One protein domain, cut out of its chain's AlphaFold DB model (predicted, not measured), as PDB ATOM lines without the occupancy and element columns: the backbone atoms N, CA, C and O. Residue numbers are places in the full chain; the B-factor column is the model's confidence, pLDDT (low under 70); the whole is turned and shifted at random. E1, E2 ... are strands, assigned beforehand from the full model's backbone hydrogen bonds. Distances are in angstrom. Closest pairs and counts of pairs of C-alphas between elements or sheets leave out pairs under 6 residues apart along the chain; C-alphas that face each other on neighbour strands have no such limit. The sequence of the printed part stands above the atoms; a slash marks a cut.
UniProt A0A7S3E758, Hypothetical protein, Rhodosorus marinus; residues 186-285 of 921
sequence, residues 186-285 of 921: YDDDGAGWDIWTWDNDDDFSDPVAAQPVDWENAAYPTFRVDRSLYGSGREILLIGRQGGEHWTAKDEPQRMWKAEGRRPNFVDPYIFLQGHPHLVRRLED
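What this domain is: This is residues 186 to 285 of the 921 residues of the protein "Hypothetical protein" of Rhodosorus marinus (UniProt A0A7S3E758). With little regular structure, this is a strongly twisted wall of antiparallel strands, E2 - E1 - E4 - E5, with short E3 and E6 over one face. The printed part has 100 residues, 37 of them in six named strands, E1 to E6 along the chain, and no named helix: all strand. It is compact, radius of gyration of the C-alphas 13.7 A, spans 38 by 34 by 23 A.

How they stand to each other: Look first at antiparallel E1, residues 193 to 199, and E4, residues 235 to 242; N 196 and O 239, 2.9 A, are within hydrogen-bond range. So are N 238 and O 255, 2.8 A, in the hairpin of E4 and E5, residues 249 to 258, and N 211 and O 195, 2.9 A, in that of E1 and E2, residues 209 to 211. E3, residues 222 to 226, and E6, residues 270 to 273, are near each other.

Where its parts are: Find E1 beginning at C-alpha 193, (-23.461, 35.711, 11.863), and E6 ending at C-alpha 273, (-21.032, 35.140, 24.471). E5, 25.5 A long, bends by 57 degrees at residue 253.

The domain as a whole: The printed part has no cut. The link E5 to E6 is long; pLDDT is under 70 at 39 residues, among them 260 to 268.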
ATOM      1  N   TYR A 186     -18.070  30.161  20.331       65.56
ATOM      2  CA  TYR A 186     -17.258  29.048  20.832       65.56
ATOM      3  C   TYR A 186     -16.917  28.000  19.773       65.56
ATOM      4  O   TYR A 186     -15.996  27.208  19.979       65.56
ATOM      5  N   ASP A 187     -17.691  27.954  18.688       62.31
ATOM      6  CA  ASP A 187     -17.417  27.127  17.511       62.31
ATOM      7  C   ASP A 187     -16.349  27.739  16.592       62.31
ATOM      8  O   ASP A 187     -15.972  27.103  15.612       62.31
ATOM      9  N   ASP A 188     -15.861  28.942  16.923       62.31
ATOM     10  CA  ASP A 188     -14.968  29.765  16.102       62.31
ATOM     11  C   ASP A 188     -15.505  29.984  14.664       62.31
ATOM     12  O   ASP A 188     -14.761  30.377  13.766       62.31
ATOM     13  N   ASP A 189     -16.811  29.761  14.443       69.94
ATOM     14  CA  ASP A 189     -17.495  29.930  13.162       69.94
ATOM     15  C   ASP A 189     -18.373  31.178  13.205       69.94
ATOM     16  O   ASP A 189     -19.547  31.161  13.583       69.94
ATOM     17  N   GLY A 190     -17.763  32.297  12.831       67.88
ATOM     18  CA  GLY A 190     -18.444  33.573  12.678       67.88
ATOM     19  C   GLY A 190     -19.173  33.742  11.345       67.88
ATOM     20  O   GLY A 190     -19.936  34.692  11.175       67.88
ATOM     21  N   ALA A 191     -18.971  32.852  10.370       74.50
ATOM     22  CA  ALA A 191     -19.372  33.122   8.995       74.50
ATOM     23  C   ALA A 191     -20.894  33.324   8.865       74.50
ATOM     24  O   ALA A 191     -21.706  32.447   9.173       74.50
ATOM     25  N   GLY A 192     -21.289  34.508   8.389       75.81
ATOM     26  CA  GLY A 192     -22.690  34.872   8.179       75.81
ATOM     27  C   GLY A 192     -23.485  35.188   9.450       75.81
ATOM     28  O   GLY A 192     -24.703  35.338   9.345       75.81
ATOM     29  N   TRP A 193     -22.831  35.280  10.615       83.06
ATOM     30  CA  TRP A 193     -23.461  35.711  11.863       83.06
ATOM     31  C   TRP A 193     -23.470  37.233  11.997       83.06
ATOM     32  O   TRP A 193     -22.438  37.863  11.781       83.06
ATOM     33  N   ASP A 194     -24.605  37.806  12.403       82.56
ATOM     34  CA  ASP A 194     -24.761  39.213  12.793       82.56
ATOM     35  C   ASP A 194     -25.466  39.363  14.161       82.56
ATOM     36  O   ASP A 194     -25.905  38.368  14.750       82.56
ATOM     37  N   ILE A 195     -25.522  40.589  14.704       84.56
ATOM     38  CA  ILE A 195     -26.324  40.897  15.901       84.56
ATOM     39  C   ILE A 195     -27.528  41.742  15.502       84.56
ATOM     40  O   ILE A 195     -27.387  42.829  14.934       84.56
ATOM     41  N   TRP A 196     -28.707  41.266  15.883       86.00
ATOM     42  CA  TRP A 196     -29.966  41.989  15.777       86.00
ATOM     43  C   TRP A 196     -30.312  42.602  17.136       86.00
ATOM     44  O   TRP A 196     -30.264  41.915  18.160       86.00
ATOM     45  N   THR A 197     -30.657  43.892  17.144       85.56
ATOM     46  CA  THR A 197     -30.986  44.648  18.361       85.56
ATOM     47  C   THR A 197     -32.313  45.406  18.245       85.56
ATOM     48  O   THR A 197     -32.634  45.953  17.187       85.56
ATOM     49  N   TRP A 198     -33.095  45.443  19.330       83.06
ATOM     50  CA  TRP A 198     -34.412  46.101  19.392       83.06
ATOM     51  C   TRP A 198     -34.733  46.618  20.805       83.06
ATOM     52  O   TRP A 198     -34.018  46.297  21.761       83.06
ATOM     53  N   ASP A 199     -35.751  47.474  20.927       78.56
ATOM     54  CA  ASP A 199     -36.207  48.003  22.221       78.56
ATOM     55  C   ASP A 199     -37.054  46.959  22.962       78.56
ATOM     56  O   ASP A 199     -37.734  46.146  22.337       78.56
ATOM     57  N   ASN A 200     -37.015  46.965  24.295       72.06
ATOM     58  CA  ASN A 200     -37.801  46.032  25.110       72.06
ATOM     59  C   ASN A 200     -39.319  46.309  25.021       72.06
ATOM     60  O   ASN A 200     -40.121  45.424  25.307       72.06
ATOM     61  N   ASP A 201     -39.700  47.521  24.607       63.44
ATOM     62  CA  ASP A 201     -41.089  47.991  24.553       63.44
ATOM     63  C   ASP A 201     -41.814  47.685  23.217       63.44
ATOM     64  O   ASP A 201     -43.013  47.949  23.112       63.44
ATOM     65  N   ASP A 202     -41.131  47.115  22.211       57.91
ATOM     66  CA  ASP A 202     -41.690  46.869  20.869       57.91
ATOM     67  C   ASP A 202     -42.081  45.393  20.618       57.91
ATOM     68  O   ASP A 202     -41.326  44.452  20.881       57.91
ATOM     69  N   ASP A 203     -43.264  45.196  20.024       51.03
ATOM     70  CA  ASP A 203     -43.811  43.903  19.584       51.03
ATOM     71  C   ASP A 203     -42.988  43.333  18.403       51.03
ATOM     72  O   ASP A 203     -43.304  43.582  17.241       51.03
ATOM     73  N   PHE A 204     -41.907  42.600  18.710       52.62
ATOM     74  CA  PHE A 204     -41.209  41.521  17.965       52.62
ATOM     75  C   PHE A 204     -41.059  41.555  16.421       52.62
ATOM     76  O   PHE A 204     -40.652  40.544  15.843       52.62
ATOM     77  N   SER A 205     -41.355  42.650  15.723       52.19
ATOM     78  CA  SER A 205     -41.553  42.621  14.267       52.19
ATOM     79  C   SER A 205     -40.459  43.300  13.450       52.19
ATOM     80  O   SER A 205     -40.227  42.832  12.340       52.19
ATOM     81  N   ASP A 206     -39.713  44.274  13.988       59.03
ATOM     82  CA  ASP A 206     -38.659  44.959  13.223       59.03
ATOM     83  C   ASP A 206     -37.383  45.254  14.049       59.03
ATOM     84  O   ASP A 206     -37.471  45.712  15.191       59.03
ATOM     85  N   PRO A 207     -36.167  45.009  13.505       64.06
ATOM     86  CA  PRO A 207     -34.925  45.463  14.123       64.06
ATOM     87  C   PRO A 207     -34.883  46.981  14.128       64.06
ATOM     88  O   PRO A 207     -35.060  47.615  13.089       64.06
ATOM     89  N   VAL A 208     -34.450  47.558  15.242       65.25
ATOM     90  CA  VAL A 208     -33.970  48.942  15.235       65.25
ATOM     91  C   VAL A 208     -32.636  49.025  14.475       65.25
ATOM     92  O   VAL A 208     -32.375  50.001  13.771       65.25
ATOM     93  N   ALA A 209     -31.788  47.991  14.578       64.19
ATOM     94  CA  ALA A 209     -30.578  47.854  13.769       64.19
ATOM     95  C   ALA A 209     -30.113  46.390  13.634       64.19
ATOM     96  O   ALA A 209     -30.172  45.615  14.588       64.19
ATOM     97  N   ALA A 210     -29.566  46.042  12.464       61.28
ATOM     98  CA  ALA A 210     -28.694  44.881  12.285       61.28
ATOM     99  C   ALA A 210     -27.246  45.380  12.213       61.28
ATOM    100  O   ALA A 210     -26.905  46.173  11.334       61.28
ATOM    101  N   GLN A 211     -26.405  44.963  13.159       66.88
ATOM    102  CA  GLN A 211     -24.995  45.348  13.187       66.88
ATOM    103  C   GLN A 211     -24.182  44.255  12.476       66.88
ATOM    104  O   GLN A 211     -24.059  43.157  13.027       66.88
ATOM    105  N   PRO A 212     -23.654  44.506  11.259       64.69
ATOM    106  CA  PRO A 212     -22.850  43.516  10.555       64.69
ATOM    107  C   PRO A 212     -21.584  43.214  11.350       64.69
ATOM    108  O   PRO A 212     -20.988  44.100  11.968       64.69
ATOM    109  N   VAL A 213     -21.173  41.950  11.319       67.31
ATOM    110  CA  VAL A 213     -20.006  41.481  12.051       67.31
ATOM    111  C   VAL A 213     -18.824  41.261  11.122       67.31
ATOM    112  O   VAL A 213     -18.885  40.436  10.215       67.31
ATOM    113  N   ASP A 214     -17.731  41.984  11.377       69.12
ATOM    114  CA  ASP A 214     -16.456  41.785  10.686       69.12
ATOM    115  C   ASP A 214     -15.645  40.675  11.366       69.12
ATOM    116  O   ASP A 214     -14.823  40.915  12.251       69.12
ATOM    117  N   TRP A 215     -15.911  39.444  10.942       71.94
ATOM    118  CA  TRP A 215     -15.166  38.261  11.370       71.94
ATOM    119  C   TRP A 215     -13.822  38.090  10.644       71.94
ATOM    120  O   TRP A 215     -13.019  37.260  11.059       71.94
ATOM    121  N   GLU A 216     -13.559  38.841   9.565       66.31
ATOM    122  CA  GLU A 216     -12.341  38.684   8.757       66.31
ATOM    123  C   GLU A 216     -11.137  39.407   9.379       66.31
ATOM    124  O   GLU A 216     -10.008  38.929   9.266       66.31
ATOM    125  N   ASN A 217     -11.368  40.533  10.068       58.97
ATOM    126  CA  ASN A 217     -10.294  41.392  10.587       58.97
ATOM    127  C   ASN A 217     -10.129  41.374  12.117       58.97
ATOM    128  O   ASN A 217      -9.187  41.979  12.636       58.97
ATOM    129  N   ALA A 218     -11.009  40.694  12.856       59.25
ATOM    130  CA  ALA A 218     -10.952  40.616  14.314       59.25
ATOM    131  C   ALA A 218     -11.289  39.207  14.818       59.25
ATOM    132  O   ALA A 218     -12.313  38.639  14.459       59.25
ATOM    133  N   ALA A 219     -10.460  38.673  15.724       59.12
ATOM    134  CA  ALA A 219     -10.730  37.393  16.390       59.12
ATOM    135  C   ALA A 219     -12.014  37.433  17.242       59.12
ATOM    136  O   ALA A 219     -12.693  36.421  17.385       59.12
ATOM    137  N   TYR A 220     -12.346  38.608  17.788       69.62
ATOM    138  CA  TYR A 220     -13.583  38.877  18.518       69.62
ATOM    139  C   TYR A 220     -14.129  40.240  18.071       69.62
ATOM    140  O   TYR A 220     -13.640  41.285  18.512       69.62
ATOM    141  N   PRO A 221     -15.079  40.266  17.131       77.81
ATOM    142  CA  PRO A 221     -15.587  41.513  16.586       77.81
ATOM    143  C   PRO A 221     -16.340  42.315  17.648       77.81
ATOM    144  O   PRO A 221     -17.133  41.774  18.418       77.81
ATOM    145  N   THR A 222     -16.085  43.625  17.679       77.44
ATOM    146  CA  THR A 222     -16.725  44.567  18.604       77.44
ATOM    147  C   THR A 222     -17.677  45.498  17.855       77.44
ATOM    148  O   THR A 222     -17.280  46.212  16.938       77.44
ATOM    149  N   PHE A 223     -18.932  45.525  18.285       79.06
ATOM    150  CA  PHE A 223     -20.026  46.355  17.787       79.06
ATOM    151  C   PHE A 223     -20.195  47.575  18.658       79.06
ATOM    152  O   PHE A 223     -19.997  47.535  19.872       79.06
ATOM    153  N   ARG A 224     -20.666  48.648  18.035       81.56
ATOM    154  CA  ARG A 224     -21.087  49.859  18.721       81.56
ATOM    155  C   ARG A 224     -22.592  50.000  18.566       81.56
ATOM    156  O   ARG A 224     -23.073  50.187  17.452       81.56
ATOM    157  N   VAL A 225     -23.320  49.973  19.673       82.25
ATOM    158  CA  VAL A 225     -24.772  50.168  19.682       82.25
ATOM    159  C   VAL A 225     -25.078  51.616  20.061       82.25
ATOM    160  O   VAL A 225     -24.645  52.088  21.113       82.25
ATOM    161  N   ASP A 226     -25.788  52.334  19.184       82.44
ATOM    162  CA  ASP A 226     -26.240  53.712  19.414       82.44
ATOM    163  C   ASP A 226     -27.579  53.719  20.153       82.44
ATOM    164  O   ASP A 226     -28.619  53.388  19.587       82.44
ATOM    165  N   ARG A 227     -27.556  54.118  21.424       80.81
ATOM    166  CA  ARG A 227     -28.727  54.130  22.302       80.81
ATOM    167  C   ARG A 227     -29.815  55.085  21.820       80.81
ATOM    168  O   ARG A 227     -30.966  54.863  22.168       80.81
ATOM    169  N   SER A 228     -29.485  56.116  21.030       75.31
ATOM    170  CA  SER A 228     -30.491  57.073  20.542       75.31
ATOM    171  C   SER A 228     -31.427  56.494  19.483       75.31
ATOM    172  O   SER A 228     -32.362  57.176  19.076       75.31
ATOM    173  N   LEU A 229     -31.148  55.286  18.984       75.81
ATOM    174  CA  LEU A 229     -32.006  54.602  18.019       75.81
ATOM    175  C   LEU A 229     -33.168  53.851  18.690       75.81
ATOM    176  O   LEU A 229     -34.108  53.479  18.003       75.81
ATOM    177  N   TYR A 230     -33.113  53.650  20.009       79.06
ATOM    178  CA  TYR A 230     -34.098  52.895  20.787       79.06
ATOM    179  C   TYR A 230     -34.941  53.882  21.598       79.06
ATOM    180  O   TYR A 230     -34.386  54.809  22.193       79.06
ATOM    181  N   GLY A 231     -36.262  53.706  21.610       70.56
ATOM    182  CA  GLY A 231     -37.224  54.608  22.244       70.56
ATOM    183  C   GLY A 231     -36.908  54.910  23.712       70.56
ATOM    184  O   GLY A 231     -36.846  56.080  24.097       70.56
ATOM    185  N   SER A 232     -36.638  53.883  24.522       70.00
ATOM    186  CA  SER A 232     -36.249  54.047  25.929       70.00
ATOM    187  C   SER A 232     -34.763  54.400  26.091       70.00
ATOM    188  O   SER A 232     -34.370  55.061  27.060       70.00
ATOM    189  N   GLY A 233     -33.913  53.915  25.175       71.44
ATOM    190  CA  GLY A 233     -32.449  53.986  25.246       71.44
ATOM    191  C   GLY A 233     -31.853  53.394  26.537       71.44
ATOM    192  O   GLY A 233     -30.688  53.666  26.869       71.44
ATOM    193  N   ARG A 234     -32.658  52.652  27.310       75.44
ATOM    194  CA  ARG A 234     -32.360  52.174  28.669       75.44
ATOM    195  C   ARG A 234     -32.379  50.662  28.780       75.44
ATOM    196  O   ARG A 234     -31.614  50.150  29.589       75.44
ATOM    197  N   GLU A 235     -33.191  49.977  27.987       83.00
ATOM    198  CA  GLU A 235     -33.238  48.517  27.924       83.00
ATOM    199  C   GLU A 235     -33.205  48.094  26.456       83.00
ATOM    200  O   GLU A 235     -34.106  48.416  25.697       83.00
ATOM    201  N   ILE A 236     -32.129  47.434  26.033       84.50
ATOM    202  CA  ILE A 236     -31.923  47.055  24.630       84.50
ATOM    203  C   ILE A 236     -31.725  45.548  24.582       84.50
ATOM    204  O   ILE A 236     -30.853  45.019  25.274       84.50
ATOM    205  N   LEU A 237     -32.528  44.858  23.779       85.88
ATOM    206  CA  LEU A 237     -32.423  43.420  23.555       85.88
ATOM    207  C   LEU A 237     -31.472  43.126  22.391       85.88
ATOM    208  O   LEU A 237     -31.367  43.904  21.444       85.88
ATOM    209  N   LEU A 238     -30.744  42.013  22.490       89.44
ATOM    210  CA  LEU A 238     -29.746  41.557  21.530       89.44
ATOM    211  C   LEU A 238     -29.905  40.051  21.284       89.44
ATOM    212  O   LEU A 238     -29.980  39.263  22.233       89.44
ATOM    213  N   ILE A 239     -29.855  39.634  20.020       86.88
ATOM    214  CA  ILE A 239     -29.769  38.224  19.624       86.88
ATOM    215  C   ILE A 239     -28.791  38.059  18.459       86.88
ATOM    216  O   ILE A 239     -28.770  38.868  17.533       86.88
ATOM    217  N   GLY A 240     -27.967  37.013  18.511       87.69
ATOM    218  CA  GLY A 240     -27.130  36.630  17.379       87.69
ATOM    219  C   GLY A 240     -27.951  35.801  16.398       87.69
ATOM    220  O   GLY A 240     -28.693  34.908  16.817       87.69
ATOM    221  N   ARG A 241     -27.820  36.046  15.096       85.44
ATOM    222  CA  ARG A 241     -28.480  35.237  14.056       85.44
ATOM    223  C   ARG A 241     -27.539  34.957  12.894       85.44
ATOM    224  O   ARG A 241     -26.543  35.650  12.730       85.44
ATOM    225  N   GLN A 242     -27.899  33.983  12.067       84.25
ATOM    226  CA  GLN A 242     -27.197  33.640  10.833       84.25
ATOM    227  C   GLN A 242     -28.159  33.718   9.641       84.25
ATOM    228  O   GLN A 242     -29.315  33.315   9.770       84.25
ATOM    229  N   GLY A 243     -27.691  34.198   8.482       72.38
ATOM    230  CA  GLY A 243     -28.432  34.097   7.208       72.38
ATOM    231  C   GLY A 243     -29.132  35.368   6.699       72.38
ATOM    232  O   GLY A 243     -29.846  35.303   5.700       72.38
ATOM    233  N   GLY A 244     -28.913  36.535   7.316       68.31
ATOM    234  CA  GLY A 244     -29.513  37.795   6.849       68.31
ATOM    235  C   GLY A 244     -31.045  37.796   6.965       68.31
ATOM    236  O   GLY A 244     -31.578  37.291   7.952       68.31
ATOM    237  N   GLU A 245     -31.766  38.374   5.991       62.59
ATOM    238  CA  GLU A 245     -33.238  38.567   6.017       62.59
ATOM    239  C   GLU A 245     -34.050  37.291   6.328       62.59
ATOM    240  O   GLU A 245     -35.122  37.381   6.923       62.59
ATOM    241  N   HIS A 246     -33.522  36.102   6.016       68.00
ATOM    242  CA  HIS A 246     -34.116  34.818   6.387       68.00
ATOM    243  C   HIS A 246     -33.191  34.062   7.344       68.00
ATOM    244  O   HIS A 246     -32.139  33.568   6.945       68.00
ATOM    245  N   TRP A 247     -33.585  33.963   8.618       78.00
ATOM    246  CA  TRP A 247     -32.742  33.367   9.656       78.00
ATOM    247  C   TRP A 247     -32.562  31.868   9.392       78.00
ATOM    248  O   TRP A 247     -33.518  31.098   9.477       78.00
ATOM    249  N   THR A 248     -31.334  31.440   9.109       79.62
ATOM    250  CA  THR A 248     -30.980  30.019   8.990       79.62
ATOM    251  C   THR A 248     -30.623  29.410  10.343       79.62
ATOM    252  O   THR A 248     -30.793  28.209  10.539       79.62
ATOM    253  N   ALA A 249     -30.151  30.231  11.289       80.38
ATOM    254  CA  ALA A 249     -29.869  29.846  12.670       80.38
ATOM    255  C   ALA A 249     -29.968  31.056  13.615       80.38
ATOM    256  O   ALA A 249     -29.881  32.207  13.183       80.38
ATOM    257  N   LYS A 250     -30.125  30.791  14.917       84.44
ATOM    258  CA  LYS A 250     -30.139  31.805  15.980       84.44
ATOM    259  C   LYS A 250     -29.343  31.357  17.201       84.44
ATOM    260  O   LYS A 250     -29.328  30.178  17.550       84.44
ATOM    261  N   ASP A 251     -28.676  32.309  17.835       82.06
ATOM    262  CA  ASP A 251     -27.898  32.146  19.055       82.06
ATOM    263  C   ASP A 251     -28.792  32.507  20.241       82.06
ATOM    264  O   ASP A 251     -28.924  33.672  20.598       82.06
ATOM    265  N   GLU A 252     -29.433  31.502  20.828       77.25
ATOM    266  CA  GLU A 252     -30.359  31.645  21.958       77.25
ATOM    267  C   GLU A 252     -29.671  31.363  23.308       77.25
ATOM    268  O   GLU A 252     -28.793  30.487  23.369       77.25
ATOM    269  N   PRO A 253     -30.105  32.015  24.408       74.19
ATOM    270  CA  PRO A 253     -31.307  32.859  24.517       74.19
ATOM    271  C   PRO A 253     -31.040  34.348  24.228       74.19
ATOM    272  O   PRO A 253     -29.918  34.796  24.404       74.19
ATOM    273  N   GLN A 254     -32.034  35.151  23.847       84.50
ATOM    274  CA  GLN A 254     -31.885  36.622  23.764       84.50
ATOM    275  C   GLN A 254     -31.274  37.248  25.042       84.50
ATOM    276  O   GLN A 254     -31.532  36.783  26.154       84.50
ATOM    277  N   ARG A 255     -30.478  38.318  24.902       87.88
ATOM    278  CA  ARG A 255     -29.824  39.020  26.025       87.88
ATOM    279  C   ARG A 255     -30.309  40.450  26.103       87.88
ATOM    280  O   ARG A 255     -30.571  41.068  25.082       87.88
ATOM    281  N   MET A 256     -30.365  40.991  27.312       86.69
ATOM    282  CA  MET A 256     -30.752  42.377  27.544       86.69
ATOM    283  C   MET A 256     -29.578  43.170  28.102       86.69
ATOM    284  O   MET A 256     -28.957  42.775  29.091       86.69
ATOM    285  N   TRP A 257     -29.311  44.308  27.483       86.88
ATOM    286  CA  TRP A 257     -28.478  45.360  28.028       86.88
ATOM    287  C   TRP A 257     -29.348  46.371  28.781       86.88
ATOM    288  O   TRP A 257     -30.388  46.777  28.266       86.88
ATOM    289  N   LYS A 258     -28.921  46.799  29.976       83.06
ATOM    290  CA  LYS A 258     -29.597  47.844  30.761       83.06
ATOM    291  C   LYS A 258     -28.655  49.006  31.067       83.06
ATOM    292  O   LYS A 258     -27.501  48.793  31.434       83.06
ATOM    293  N   ALA A 259     -29.163  50.232  30.975       75.44
ATOM    294  CA  ALA A 259     -28.424  51.433  31.337       75.44
ATOM    295  C   ALA A 259     -28.290  51.560  32.867       75.44
ATOM    296  O   ALA A 259     -29.279  51.729  33.578       75.44
ATOM    297  N   GLU A 260     -27.060  51.517  33.376       64.31
ATOM    298  CA  GLU A 260     -26.758  51.683  34.804       64.31
ATOM    299  C   GLU A 260     -26.787  53.176  35.209       64.31
ATOM    300  O   GLU A 260     -26.274  54.045  34.500       64.31
ATOM    301  N   GLY A 261     -27.426  53.508  36.339       53.12
ATOM    302  CA  GLY A 261     -27.623  54.891  36.795       53.12
ATOM    303  C   GLY A 261     -26.331  55.623  37.197       53.12
ATOM    304  O   GLY A 261     -25.413  55.014  37.737       53.12
ATOM    305  N   ARG A 262     -26.298  56.948  36.944       47.41
ATOM    306  CA  ARG A 262     -25.221  57.947  37.181       47.41
ATOM    307  C   ARG A 262     -23.998  57.453  37.985       47.41
ATOM    308  O   ARG A 262     -23.812  57.823  39.143       47.41
ATOM    309  N   ARG A 263     -23.100  56.714  37.330       45.53
ATOM    310  CA  ARG A 263     -21.672  56.621  37.678       45.53
ATOM    311  C   ARG A 263     -20.846  56.710  36.388       45.53
ATOM    312  O   ARG A 263     -21.236  56.104  35.394       45.53
ATOM    313  N   PRO A 264     -19.746  57.481  36.356       46.06
ATOM    314  CA  PRO A 264     -19.002  57.711  35.126       46.06
ATOM    315  C   PRO A 264     -18.020  56.568  34.809       46.06
ATOM    316  O   PRO A 264     -17.302  56.102  35.687       46.06
ATOM    317  N   ASN A 265     -17.926  56.247  33.512       47.06
ATOM    318  CA  ASN A 265     -16.809  55.612  32.792       47.06
ATOM    319  C   ASN A 265     -16.462  54.134  33.098       47.06
ATOM    320  O   ASN A 265     -15.543  53.857  33.863       47.06
ATOM    321  N   PHE A 266     -17.035  53.205  32.322       50.41
ATOM    322  CA  PHE A 266     -16.335  51.975  31.914       50.41
ATOM    323  C   PHE A 266     -16.174  51.984  30.387       50.41
ATOM    324  O   PHE A 266     -17.154  52.175  29.670       50.41
ATOM    325  N   VAL A 267     -14.936  51.846  29.902       55.38
ATOM    326  CA  VAL A 267     -14.577  51.853  28.466       55.38
ATOM    327  C   VAL A 267     -14.629  50.440  27.863       55.38
ATOM    328  O   VAL A 267     -14.644  50.296  26.645       55.38
ATOM    329  N   ASP A 268     -14.715  49.403  28.699       66.25
ATOM    330  CA  ASP A 268     -14.648  48.013  28.248       66.25
ATOM    331  C   ASP A 268     -15.969  47.548  27.605       66.25
ATOM    332  O   ASP A 268     -17.051  47.820  28.152       66.25
ATOM    333  N   PRO A 269     -15.913  46.846  26.456       76.50
ATOM    334  CA  PRO A 269     -17.095  46.290  25.814       76.50
ATOM    335  C   PRO A 269     -17.759  45.231  26.702       76.50
ATOM    336  O   PRO A 269     -17.100  44.494  27.431       76.50
ATOM    337  N   TYR A 270     -19.085  45.136  26.628       85.69
ATOM    338  CA  TYR A 270     -19.799  43.956  27.109       85.69
ATOM    339  C   TYR A 270     -19.478  42.778  26.198       85.69
ATOM    340  O   TYR A 270     -19.422  42.933  24.991       85.69
ATOM    341  N   ILE A 271     -19.344  41.584  26.734       85.44
ATOM    342  CA  ILE A 271     -19.123  40.370  25.966       85.44
ATOM    343  C   ILE A 271     -20.487  39.720  25.731       85.44
ATOM    344  O   ILE A 271     -21.156  39.276  26.670       85.44
ATOM    345  N   PHE A 272     -20.898  39.670  24.467       85.44
ATOM    346  CA  PHE A 272     -21.965  38.795  24.004       85.44
ATOM    347  C   PHE A 272     -21.328  37.442  23.733       85.44
ATOM    348  O   PHE A 272     -20.556  37.283  22.794       85.44
ATOM    349  N   LEU A 273     -21.618  36.465  24.579       80.38
ATOM    350  CA  LEU A 273     -21.032  35.140  24.471       80.38
ATOM    351  C   LEU A 273     -22.074  34.156  23.946       80.38
ATOM    352  O   LEU A 273     -23.221  34.155  24.413       80.38
ATOM    353  N   GLN A 274     -21.676  33.338  22.968       77.19
ATOM    354  CA  GLN A 274     -22.574  32.376  22.336       77.19
ATOM    355  C   GLN A 274     -23.307  31.534  23.387       77.19
ATOM    356  O   GLN A 274     -22.723  31.071  24.353       77.19
ATOM    357  N   GLY A 275     -24.624  31.435  23.234       71.31
ATOM    358  CA  GLY A 275     -25.660  30.915  24.143       71.31
ATOM    359  C   GLY A 275     -25.588  31.220  25.652       71.31
ATOM    360  O   GLY A 275     -26.336  30.601  26.412       71.31
ATOM    361  N   HIS A 276     -24.750  32.154  26.115       75.38
ATOM    362  CA  HIS A 276     -24.772  32.648  27.496       75.38
ATOM    363  C   HIS A 276     -25.937  33.635  27.709       75.38
ATOM    364  O   HIS A 276     -26.045  34.580  26.935       75.38
ATOM    365  N   PRO A 277     -26.787  33.507  28.744       76.25
ATOM    366  CA  PRO A 277     -28.054  34.250  28.844       76.25
ATOM    367  C   PRO A 277     -27.939  35.746  29.148       76.25
ATOM    368  O   PRO A 277     -28.926  36.478  29.083       76.25
ATOM    369  N   HIS A 278     -26.741  36.217  29.476       82.69
ATOM    370  CA  HIS A 278     -26.483  37.608  29.827       82.69
ATOM    371  C   HIS A 278     -25.271  38.141  29.074       82.69
ATOM    372  O   HIS A 278     -24.350  37.387  28.752       82.69
ATOM    373  N   LEU A 279     -25.260  39.451  28.843       84.56
ATOM    374  CA  LEU A 279     -24.033  40.158  28.513       84.56
ATOM    375  C   LEU A 279     -23.135  40.173  29.750       84.56
ATOM    376  O   LEU A 279     -23.582  40.568  30.827       84.56
ATOM    377  N   VAL A 280     -21.880  39.767  29.597       81.81
ATOM    378  CA  VAL A 280     -20.911  39.769  30.703       81.81
ATOM    379  C   VAL A 280     -19.881  40.870  30.512       81.81
ATOM    380  O   VAL A 280     -19.710  41.378  29.412       81.81
ATOM    381  N   ARG A 281     -19.203  41.295  31.576       77.69
ATOM    382  CA  ARG A 281     -18.160  42.332  31.484       77.69
ATOM    383  C   ARG A 281     -16.765  41.732  31.405       77.69
ATOM    384  O   ARG A 281     -15.889  42.305  30.770       77.69
ATOM    385  N   ARG A 282     -16.559  40.571  32.022       74.94
ATOM    386  CA  ARG A 282     -15.320  39.797  31.942       74.94
ATOM    387  C   ARG A 282     -15.668  38.368  31.554       74.94
ATOM    388  O   ARG A 282     -16.705  37.854  31.960       74.94
ATOM    389  N   LEU A 283     -14.793  37.712  30.793       68.50
ATOM    390  CA  LEU A 283     -14.953  36.292  30.448       68.50
ATOM    391  C   LEU A 283     -15.074  35.404  31.691       68.50
ATOM    392  O   LEU A 283     -15.792  34.411  31.669       68.50
ATOM    393  N   GLU A 284     -14.385  35.783  32.766       67.06
ATOM    394  CA  GLU A 284     -14.452  35.122  34.070       67.06
ATOM    395  C   GLU A 284     -15.879  35.106  34.636       67.06
ATOM    396  O   GLU A 284     -16.276  34.130  35.264       67.06
ATOM    397  N   ASP A 285     -16.679  36.134  34.330       67.12
ATOM    398  CA  ASP A 285     -18.081  36.231  34.745       67.12
ATOM    399  C   ASP A 285     -19.005  35.300  33.915       67.12
ATOM    400  O   ASP A 285     -20.203  35.227  34.186       67.12
TER     401      ASP A 285